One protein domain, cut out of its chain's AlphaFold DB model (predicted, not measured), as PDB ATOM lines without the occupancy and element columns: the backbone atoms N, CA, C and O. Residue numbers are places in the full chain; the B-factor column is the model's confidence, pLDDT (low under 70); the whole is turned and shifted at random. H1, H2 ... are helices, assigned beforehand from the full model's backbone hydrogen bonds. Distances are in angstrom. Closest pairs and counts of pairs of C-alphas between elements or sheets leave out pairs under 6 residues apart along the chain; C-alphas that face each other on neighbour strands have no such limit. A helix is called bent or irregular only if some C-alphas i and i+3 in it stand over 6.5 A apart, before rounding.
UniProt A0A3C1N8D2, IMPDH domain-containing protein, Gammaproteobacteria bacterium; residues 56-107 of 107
ATOM      1  N   VAL A  56     -61.212 -55.966  29.619       98.00
ATOM      2  CA  VAL A  56     -60.163 -56.951  29.320       98.00
ATOM      3  C   VAL A  56     -59.213 -56.411  28.252       98.00
ATOM      4  O   VAL A  56     -57.999 -56.462  28.439       98.00
ATOM      5  N   ASP A  57     -59.751 -55.823  27.184       97.06
ATOM      6  CA  ASP A  57     -58.956 -55.276  26.076       97.06
ATOM      7  C   ASP A  57     -58.104 -54.088  26.543       97.06
ATOM      8  O   ASP A  57     -56.918 -53.976  26.217       97.06
ATOM      9  N   ILE A  58     -58.687 -53.227  27.385       96.44
ATOM     10  CA  ILE A  58     -57.991 -52.086  27.993       96.44
ATOM     11  C   ILE A  58     -56.826 -52.577  28.864       96.44
ATOM     12  O   ILE A  58     -55.701 -52.095  28.716       96.44
ATOM     13  N   LEU A  59     -57.062 -53.566  29.731       98.12
ATOM     14  CA  LEU A  59     -56.032 -54.130  30.608       98.12
ATOM     15  C   LEU A  59     -54.910 -54.815  29.820       98.12
ATOM     16  O   LEU A  59     -53.734 -54.651  30.153       98.12
ATOM     17  N   GLN A  60     -55.241 -55.541  28.750       98.19
ATOM     18  CA  GLN A  60     -54.241 -56.155  27.875       98.19
ATOM     19  C   GLN A  60     -53.336 -55.104  27.220       98.19
ATOM     20  O   GLN A  60     -52.113 -55.295  27.188       98.19
ATOM     21  N   ARG A  61     -53.909 -53.983  26.759       97.56
ATOM     22  CA  ARG A  61     -53.155 -52.866  26.172       97.56
ATOM     23  C   ARG A  61     -52.267 -52.166  27.204       97.56
ATOM     24  O   ARG A  61     -51.083 -51.965  26.933       97.56
ATOM     25  N   ILE A  62     -52.797 -51.855  28.391       97.94
ATOM     26  CA  ILE A  62     -52.021 -51.260  29.497       97.94
ATOM     27  C   ILE A  62     -50.830 -52.155  29.846       97.94
ATOM     28  O   ILE A  62     -49.694 -51.684  29.901       97.94
ATOM     29  N   ARG A  63     -51.062 -53.463  30.001       98.00
ATOM     30  CA  ARG A  63     -49.999 -54.442  30.254       98.00
ATOM     31  C   ARG A  63     -48.929 -54.422  29.158       98.00
ATOM     32  O   ARG A  63     -47.746 -54.490  29.477       98.00
ATOM     33  N   GLY A  64     -49.327 -54.344  27.887       98.06
ATOM     34  CA  GLY A  64     -48.399 -54.245  26.757       98.06
ATOM     35  C   GLY A  64     -47.485 -53.023  26.864       98.06
ATOM     36  O   GLY A  64     -46.266 -53.172  26.859       98.06
ATOM     37  N   HIS A  65     -48.064 -51.835  27.061       97.56
ATOM     38  CA  HIS A  65     -47.290 -50.597  27.199       97.56
ATOM     39  C   HIS A  65     -46.360 -50.612  28.418       97.56
ATOM     40  O   HIS A  65     -45.220 -50.164  28.315       97.56
ATOM     41  N   LEU A  66     -46.801 -51.166  29.554       97.94
ATOM     42  CA  LEU A  66     -45.951 -51.298  30.741       97.94
ATOM     43  C   LEU A  66     -44.736 -52.194  30.474       97.94
ATOM     44  O   LEU A  66     -43.630 -51.856  30.889       97.94
ATOM     45  N   ARG A  67     -44.907 -53.304  29.741       98.00
ATOM     46  CA  ARG A  67     -43.780 -54.163  29.339       98.00
ATOM     47  C   ARG A  67     -42.811 -53.430  28.415       98.00
ATOM     48  O   ARG A  67     -41.606 -53.539  28.617       98.00
ATOM     49  N   SER A  68     -43.319 -52.668  27.445       98.06
ATOM     50  CA  SER A  68     -42.478 -51.835  26.578       98.06
ATOM     51  C   SER A  68     -41.704 -50.786  27.379       98.06
ATOM     52  O   SER A  68     -40.501 -50.656  27.189       98.06
ATOM     53  N   ALA A  69     -42.350 -50.093  28.321       97.00
ATOM     54  CA  ALA A  69     -41.697 -49.096  29.170       97.00
ATOM     55  C   ALA A  69     -40.580 -49.707  30.037       97.00
ATOM     56  O   ALA A  69     -39.477 -49.171  30.087       97.00
ATOM     57  N   VAL A  70     -40.833 -50.864  30.660       98.12
ATOM     58  CA  VAL A  70     -39.821 -51.611  31.432       98.12
ATOM     59  C   VAL A  70     -38.657 -52.058  30.539       98.12
ATOM     60  O   VAL A  70     -37.498 -51.912  30.921       98.12
ATOM     61  N   SER A  71     -38.951 -52.518  29.320       98.00
ATOM     62  CA  SER A  71     -37.926 -52.877  28.336       98.00
ATOM     63  C   SER A  71     -37.069 -51.678  27.924       98.00
ATOM     64  O   SER A  71     -35.852 -51.815  27.843       98.00
ATOM     65  N   TYR A  72     -37.665 -50.505  27.680       96.38
ATOM     66  CA  TYR A  72     -36.916 -49.285  27.349       96.38
ATOM     67  C   TYR A  72     -36.065 -48.779  28.517       96.38
ATOM     68  O   TYR A  72     -34.987 -48.238  28.291       96.38
ATOM     69  N   ALA A  73     -36.497 -49.011  29.759       96.38
ATOM     70  CA  ALA A  73     -35.677 -48.755  30.943       96.38
ATOM     71  C   ALA A  73     -34.486 -49.733  31.080       96.38
ATOM     72  O   ALA A  73     -33.602 -49.517  31.916       96.38
ATOM     73  N   GLY A  74     -34.440 -50.796  30.266       96.94
ATOM     74  CA  GLY A  74     -33.417 -51.839  30.319       96.94
ATOM     75  C   GLY A  74     -33.572 -52.770  31.521       96.94
ATOM     76  O   GLY A  74     -32.572 -53.242  32.049       96.94
ATOM     77  N   GLU A  75     -34.804 -52.986  31.981       97.81
ATOM     78  CA  GLU A  75     -35.112 -53.730  33.204       97.81
ATOM     79  C   GLU A  75     -36.041 -54.917  32.927       97.81
ATOM     80  O   GLU A  75     -36.666 -55.016  31.872       97.81
ATOM     81  N   SER A  76     -36.146 -55.838  33.888       97.44
ATOM     82  CA  SER A  76     -37.005 -57.032  33.789       97.44
ATOM     83  C   SER A  76     -38.295 -56.934  34.611       97.44
ATOM     84  O   SER A  76     -39.174 -57.789  34.498       97.44
ATOM     85  N   SER A  77     -38.435 -55.892  35.437       98.12
ATOM     86  CA  SER A  77     -39.599 -55.685  36.299       98.12
ATOM     87  C   SER A  77     -39.879 -54.201  36.545       98.12
ATOM     88  O   SER A  77     -38.988 -53.357  36.447       98.12
ATOM     89  N   LEU A  78     -41.122 -53.886  36.932       97.81
ATOM     90  CA  LEU A  78     -41.500 -52.538  37.375       97.81
ATOM     91  C   LEU A  78     -40.684 -52.092  38.595       97.81
ATOM     92  O   LEU A  78     -40.344 -50.919  38.711       97.81
ATOM     93  N   GLN A  79     -40.355 -53.025  39.493       98.12
ATOM     94  CA  GLN A  79     -39.538 -52.727  40.663       98.12
ATOM     95  C   GLN A  79     -38.095 -52.390  40.275       98.12
ATOM     96  O   GLN A  79     -37.564 -51.417  40.796       98.12
ATOM     97  N   GLY A  80     -37.496 -53.126  39.332       97.81
ATOM     98  CA  GLY A  80     -36.162 -52.821  38.797       97.81
ATOM     99  C   GLY A  80     -36.112 -51.436  38.155       97.81
ATOM    100  O   GLY A  80     -35.300 -50.600  38.552       97.81
ATOM    101  N   ALA A  81     -37.072 -51.142  37.268       97.50
ATOM    102  CA  ALA A  81     -37.213 -49.824  36.644       97.50
ATOM    103  C   ALA A  81     -37.366 -48.707  37.681       97.50
ATOM    104  O   ALA A  81     -36.665 -47.699  37.612       97.50
ATOM    105  N   ARG A  82     -38.228 -48.904  38.684       97.12
ATOM    106  CA  ARG A  82     -38.430 -47.933  39.762       97.12
ATOM    107  C   ARG A  82     -37.153 -47.699  40.567       97.12
ATOM    108  O   ARG A  82     -36.790 -46.545  40.762       97.12
ATOM    109  N   SER A  83     -36.494 -48.756  41.037       97.19
ATOM    110  CA  SER A  83     -35.280 -48.635  41.853       97.19
ATOM    111  C   SER A  83     -34.159 -47.942  41.082       97.19
ATOM    112  O   SER A  83     -33.527 -47.037  41.613       97.19
ATOM    113  N   LYS A  84     -33.946 -48.313  39.816       95.75
ATOM    114  CA  LYS A  84     -32.934 -47.690  38.956       95.75
ATOM    115  C   LYS A  84     -33.204 -46.204  38.728       95.75
ATOM    116  O   LYS A  84     -32.317 -45.390  38.947       95.75
ATOM    117  N   ILE A  85     -34.427 -45.860  38.319       97.06
ATOM    118  CA  ILE A  85     -34.771 -44.489  37.921       97.06
ATOM    119  C   ILE A  85     -34.889 -43.563  39.133       97.06
ATOM    120  O   ILE A  85     -34.416 -42.437  39.073       97.06
ATOM    121  N   LEU A  86     -35.506 -44.000  40.236       96.06
ATOM    122  CA  LEU A  86     -35.730 -43.115  41.387       96.06
ATOM    123  C   LEU A  86     -34.467 -42.831  42.203       96.06
ATOM    124  O   LEU A  86     -34.433 -41.819  42.896       96.06
ATOM    125  N   ASN A  87     -33.453 -43.698  42.131       96.00
ATOM    126  CA  ASN A  87     -32.176 -43.457  42.805       96.00
ATOM    127  C   ASN A  87     -31.410 -42.279  42.185       96.00
ATOM    128  O   ASN A  87     -30.761 -41.537  42.918       96.00
ATOM    129  N   ASP A  88     -31.504 -42.092  40.864       95.38
ATOM    130  CA  ASP A  88     -30.936 -40.938  40.157       95.38
ATOM    131  C   ASP A  88     -31.849 -40.499  38.994       95.38
ATOM    132  O   ASP A  88     -31.611 -40.843  37.833       95.38
ATOM    133  N   PRO A  89     -32.928 -39.746  39.278       95.56
ATOM    134  CA  PRO A  89     -33.913 -39.391  38.263       95.56
ATOM    135  C   PRO A  89     -33.333 -38.560  37.122       95.56
ATOM    136  O   PRO A  89     -33.777 -38.704  35.986       95.56
ATOM    137  N   PHE A  90     -32.340 -37.713  37.396       94.56
ATOM    138  CA  PHE A  90     -31.772 -36.806  36.398       94.56
ATOM    139  C   PHE A  90     -30.865 -37.519  35.390       94.56
ATOM    140  O   PHE A  90     -30.664 -37.002  34.293       94.56
ATOM    141  N   ALA A  91     -30.380 -38.725  35.705       95.56
ATOM    142  CA  ALA A  91     -29.682 -39.571  34.739       95.56
ATOM    143  C   ALA A  91     -30.618 -40.207  33.692       95.56
ATOM    144  O   ALA A  91     -30.143 -40.652  32.645       95.56
ATOM    145  N   TYR A  92     -31.930 -40.268  33.955       95.12
ATOM    146  CA  TYR A  92     -32.880 -41.030  33.130       95.12
ATOM    147  C   TYR A  92     -34.090 -40.230  32.634       95.12
ATOM    148  O   TYR A  92     -34.666 -40.580  31.604       95.12
ATOM    149  N   LEU A  93     -34.507 -39.184  33.350       95.12
ATOM    150  CA  LEU A  93     -35.678 -38.373  33.027       95.12
ATOM    151  C   LEU A  93     -35.252 -37.005  32.500       95.12
ATOM    152  O   LEU A  93     -34.447 -36.305  33.107       95.12
ATOM    153  N   ILE A  94     -35.857 -36.608  31.382       92.81
ATOM    154  CA  ILE A  94     -35.595 -35.329  30.725       92.81
ATOM    155  C   ILE A  94     -36.863 -34.475  30.831       92.81
ATOM    156  O   ILE A  94     -37.912 -34.893  30.332       92.81
ATOM    157  N   PRO A  95     -36.803 -33.286  31.459       93.06
ATOM    158  CA  PRO A  95     -37.907 -32.336  31.425       93.06
ATOM    159  C   PRO A  95     -38.212 -31.939  29.980       93.06
ATOM    160  O   PRO A  95     -37.322 -31.527  29.237       93.06
ATOM    161  N   LEU A  96     -39.474 -32.055  29.579       94.12
ATOM    162  CA  LEU A  96     -39.891 -31.685  28.232       94.12
ATOM    163  C   LEU A  96     -40.336 -30.225  28.199       94.12
ATOM    164  O   LEU A  96     -41.111 -29.776  29.043       94.12
ATOM    165  N   THR A  97     -39.873 -29.500  27.183       95.94
ATOM    166  CA  THR A  97     -40.470 -28.218  26.803       95.94
ATOM    167  C   THR A  97     -41.858 -28.448  26.207       95.94
ATOM    168  O   THR A  97     -42.209 -29.563  25.813       95.94
ATOM    169  N   GLU A  98     -42.643 -27.380  26.073       95.31
ATOM    170  CA  GLU A  98     -43.961 -27.464  25.440       95.31
ATOM    171  C   GLU A  98     -43.881 -28.017  24.006       95.31
ATOM    172  O   GLU A  98     -44.679 -28.871  23.626       95.31
ATOM    173  N   SER A  99     -42.876 -27.602  23.229       95.44
ATOM    174  CA  SER A  99     -42.651 -28.111  21.872       95.44
ATOM    175  C   SER A  99     -42.329 -29.610  21.861       95.44
ATOM    176  O   SER A  99     -42.926 -30.349  21.084       95.44
ATOM    177  N   ALA A 100     -41.449 -30.074  22.755       94.81
ATOM    178  CA  ALA A 100     -41.092 -31.493  22.850       94.81
ATOM    179  C   ALA A 100     -42.282 -32.365  23.302       94.81
ATOM    180  O   ALA A 100     -42.444 -33.503  22.852       94.81
ATOM    181  N   ARG A 101     -43.154 -31.820  24.162       93.31
ATOM    182  CA  ARG A 101     -44.406 -32.473  24.571       93.31
ATOM    183  C   ARG A 101     -45.354 -32.666  23.385       93.31
ATOM    184  O   ARG A 101     -45.872 -33.770  23.215       93.31
ATOM    185  N   ARG A 102     -45.552 -31.633  22.555       94.38
ATOM    186  CA  ARG A 102     -46.404 -31.719  21.352       94.38
ATOM    187  C   ARG A 102     -45.874 -32.734  20.350       94.38
ATOM    188  O   ARG A 102     -46.628 -33.597  19.921       94.38
ATOM    189  N   GLU A 103     -44.571 -32.712  20.068       94.38
ATOM    190  CA  GLU A 103     -43.927 -33.686  19.170       94.38
ATOM    191  C   GLU A 103     -44.134 -35.144  19.621       94.38
ATOM    192  O   GLU A 103     -44.227 -36.061  18.799       94.38
ATOM    193  N   SER A 104     -44.217 -35.364  20.935       90.31
ATOM    194  CA  SER A 104     -44.394 -36.696  21.515       90.31
ATOM    195  C   SER A 104     -45.849 -37.180  21.501       90.31
ATOM    196  O   SER A 104     -46.076 -38.384  21.400       90.31
ATOM    197  N   TYR A 105     -46.827 -36.274  21.637       83.94
ATOM    198  CA  TYR A 105     -48.234 -36.629  21.879       83.94
ATOM    199  C   TYR A 105     -49.169 -36.369  20.693       83.94
ATOM    200  O   TYR A 105     -50.089 -37.149  20.470       83.94
ATOM    201  N   GLU A 106     -48.947 -35.294  19.936       79.00
ATOM    202  CA  GLU A 106     -49.860 -34.807  18.888       79.00
ATOM    203  C   GLU A 106     -49.536 -35.362  17.490       79.00
ATOM    204  O   GLU A 106     -49.938 -34.773  16.490       79.00
ATOM    205  N   ARG A 107     -48.787 -36.471  17.414       54.84
ATOM    206  CA  ARG A 107     -48.436 -37.111  16.136       54.84
ATOM    207  C   ARG A 107     -49.652 -37.576  15.345       54.84
ATOM    208  O   ARG A 107     -50.571 -38.162  15.961       54.84
TER     209      ARG A 107
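What this domain is: This is residues 56 to 107 of the 107 residues of the protein "IMPDH domain-containing protein" of Gammaproteobacteria bacterium (UniProt A0A3C1N8D2). This is an open, flat arch: the long helix H1 makes one leg, the shorter H2 makes the top, and an extended stretch at residues 92 to 97 comes down on the other side to the small helix H3, which turns inward at the foot. The middle of the arch is empty and no helix touches another; H1 and H2 come near each other at the one upper corner, while H3 is apart from both. The printed part has 52 residues with three named helices, in the order H1, H2, H3 along the chain, and no named strand; the class is all helix. The whole is loose, with a radius of gyration of the C-alphas of 13.5 A, and the C-alphas span 33 by 31 by 13 A along their three main axes.

How they stand to each other: Begin with the longest helix, H1, residues 56 to 72, and look near its later residues for the next helix, H2, residues 78 to 87. These two are close but not clearly touching, with 2 pairs of C-alphas within 8 A. Their closest C-alphas are those of Val 70 and Ala 81, 6.1 A apart. Their lines stand at a steep tilt of 45 degrees, and they run the same way. Their centres are 17.1 A apart. Go on along the chain to H3, residues 98 to 105; it is apart from H1, with no C-alpha of the one within 8 A of the other. By the same test H3 is apart from H2 as well, though the two follow each other in the chain. On the backbone, look at the O of residue i and the N of residue i+4: in H1, H2 and H3 every such pair is within hydrogen-bond range. None of the three helices is bent or irregular.

Where its parts are: Find C-alpha 56 at (-60.163, -56.951, 29.320), where H1 begins with Val 56; from there the helix runs 24.6 A to Tyr 72, whose C-alpha is at (-36.916, -49.285, 27.349). Read down the x column over these residues and you will find it rising from -60.163 to -36.916. Next find C-alpha 78 at (-41.500, -52.538, 37.375); here H2 begins with Leu 78, and it runs 14.1 A to Asn 87. Past it, residues 89 to 91 are a helical run too short to bear a name. H3 begins at Glu 98 and covers 10.7 A from its first to its last C-alpha; it ends at Tyr 105, with C-alpha 105 at (-48.234, -36.629, 21.879).

The domain as a whole: The two C-alphas farthest apart are those of Val 56 and Phe 90, at 35.5 A, and the C-alphas of Val 56 and Arg 107, the first and last printed, are 26.6 A apart. The outline is flat. Three stretches stand free: residues 56 to 65, which belong to H1; residues 86 to 91; and residues 97 to 103, of which 98 to 103 belong to H3. The link from H1 to H2 is tight, with 5 residues between them, and the link from H2 to H3 is short, with 10 residues between them; no link is long. The printed part has no cut, and it ends at residue 107, the chain's last residue. The B-factor column holds the pLDDT of this predicted model: its mean over the printed part is 95.0, and the one printed residue under 70 is Arg 107.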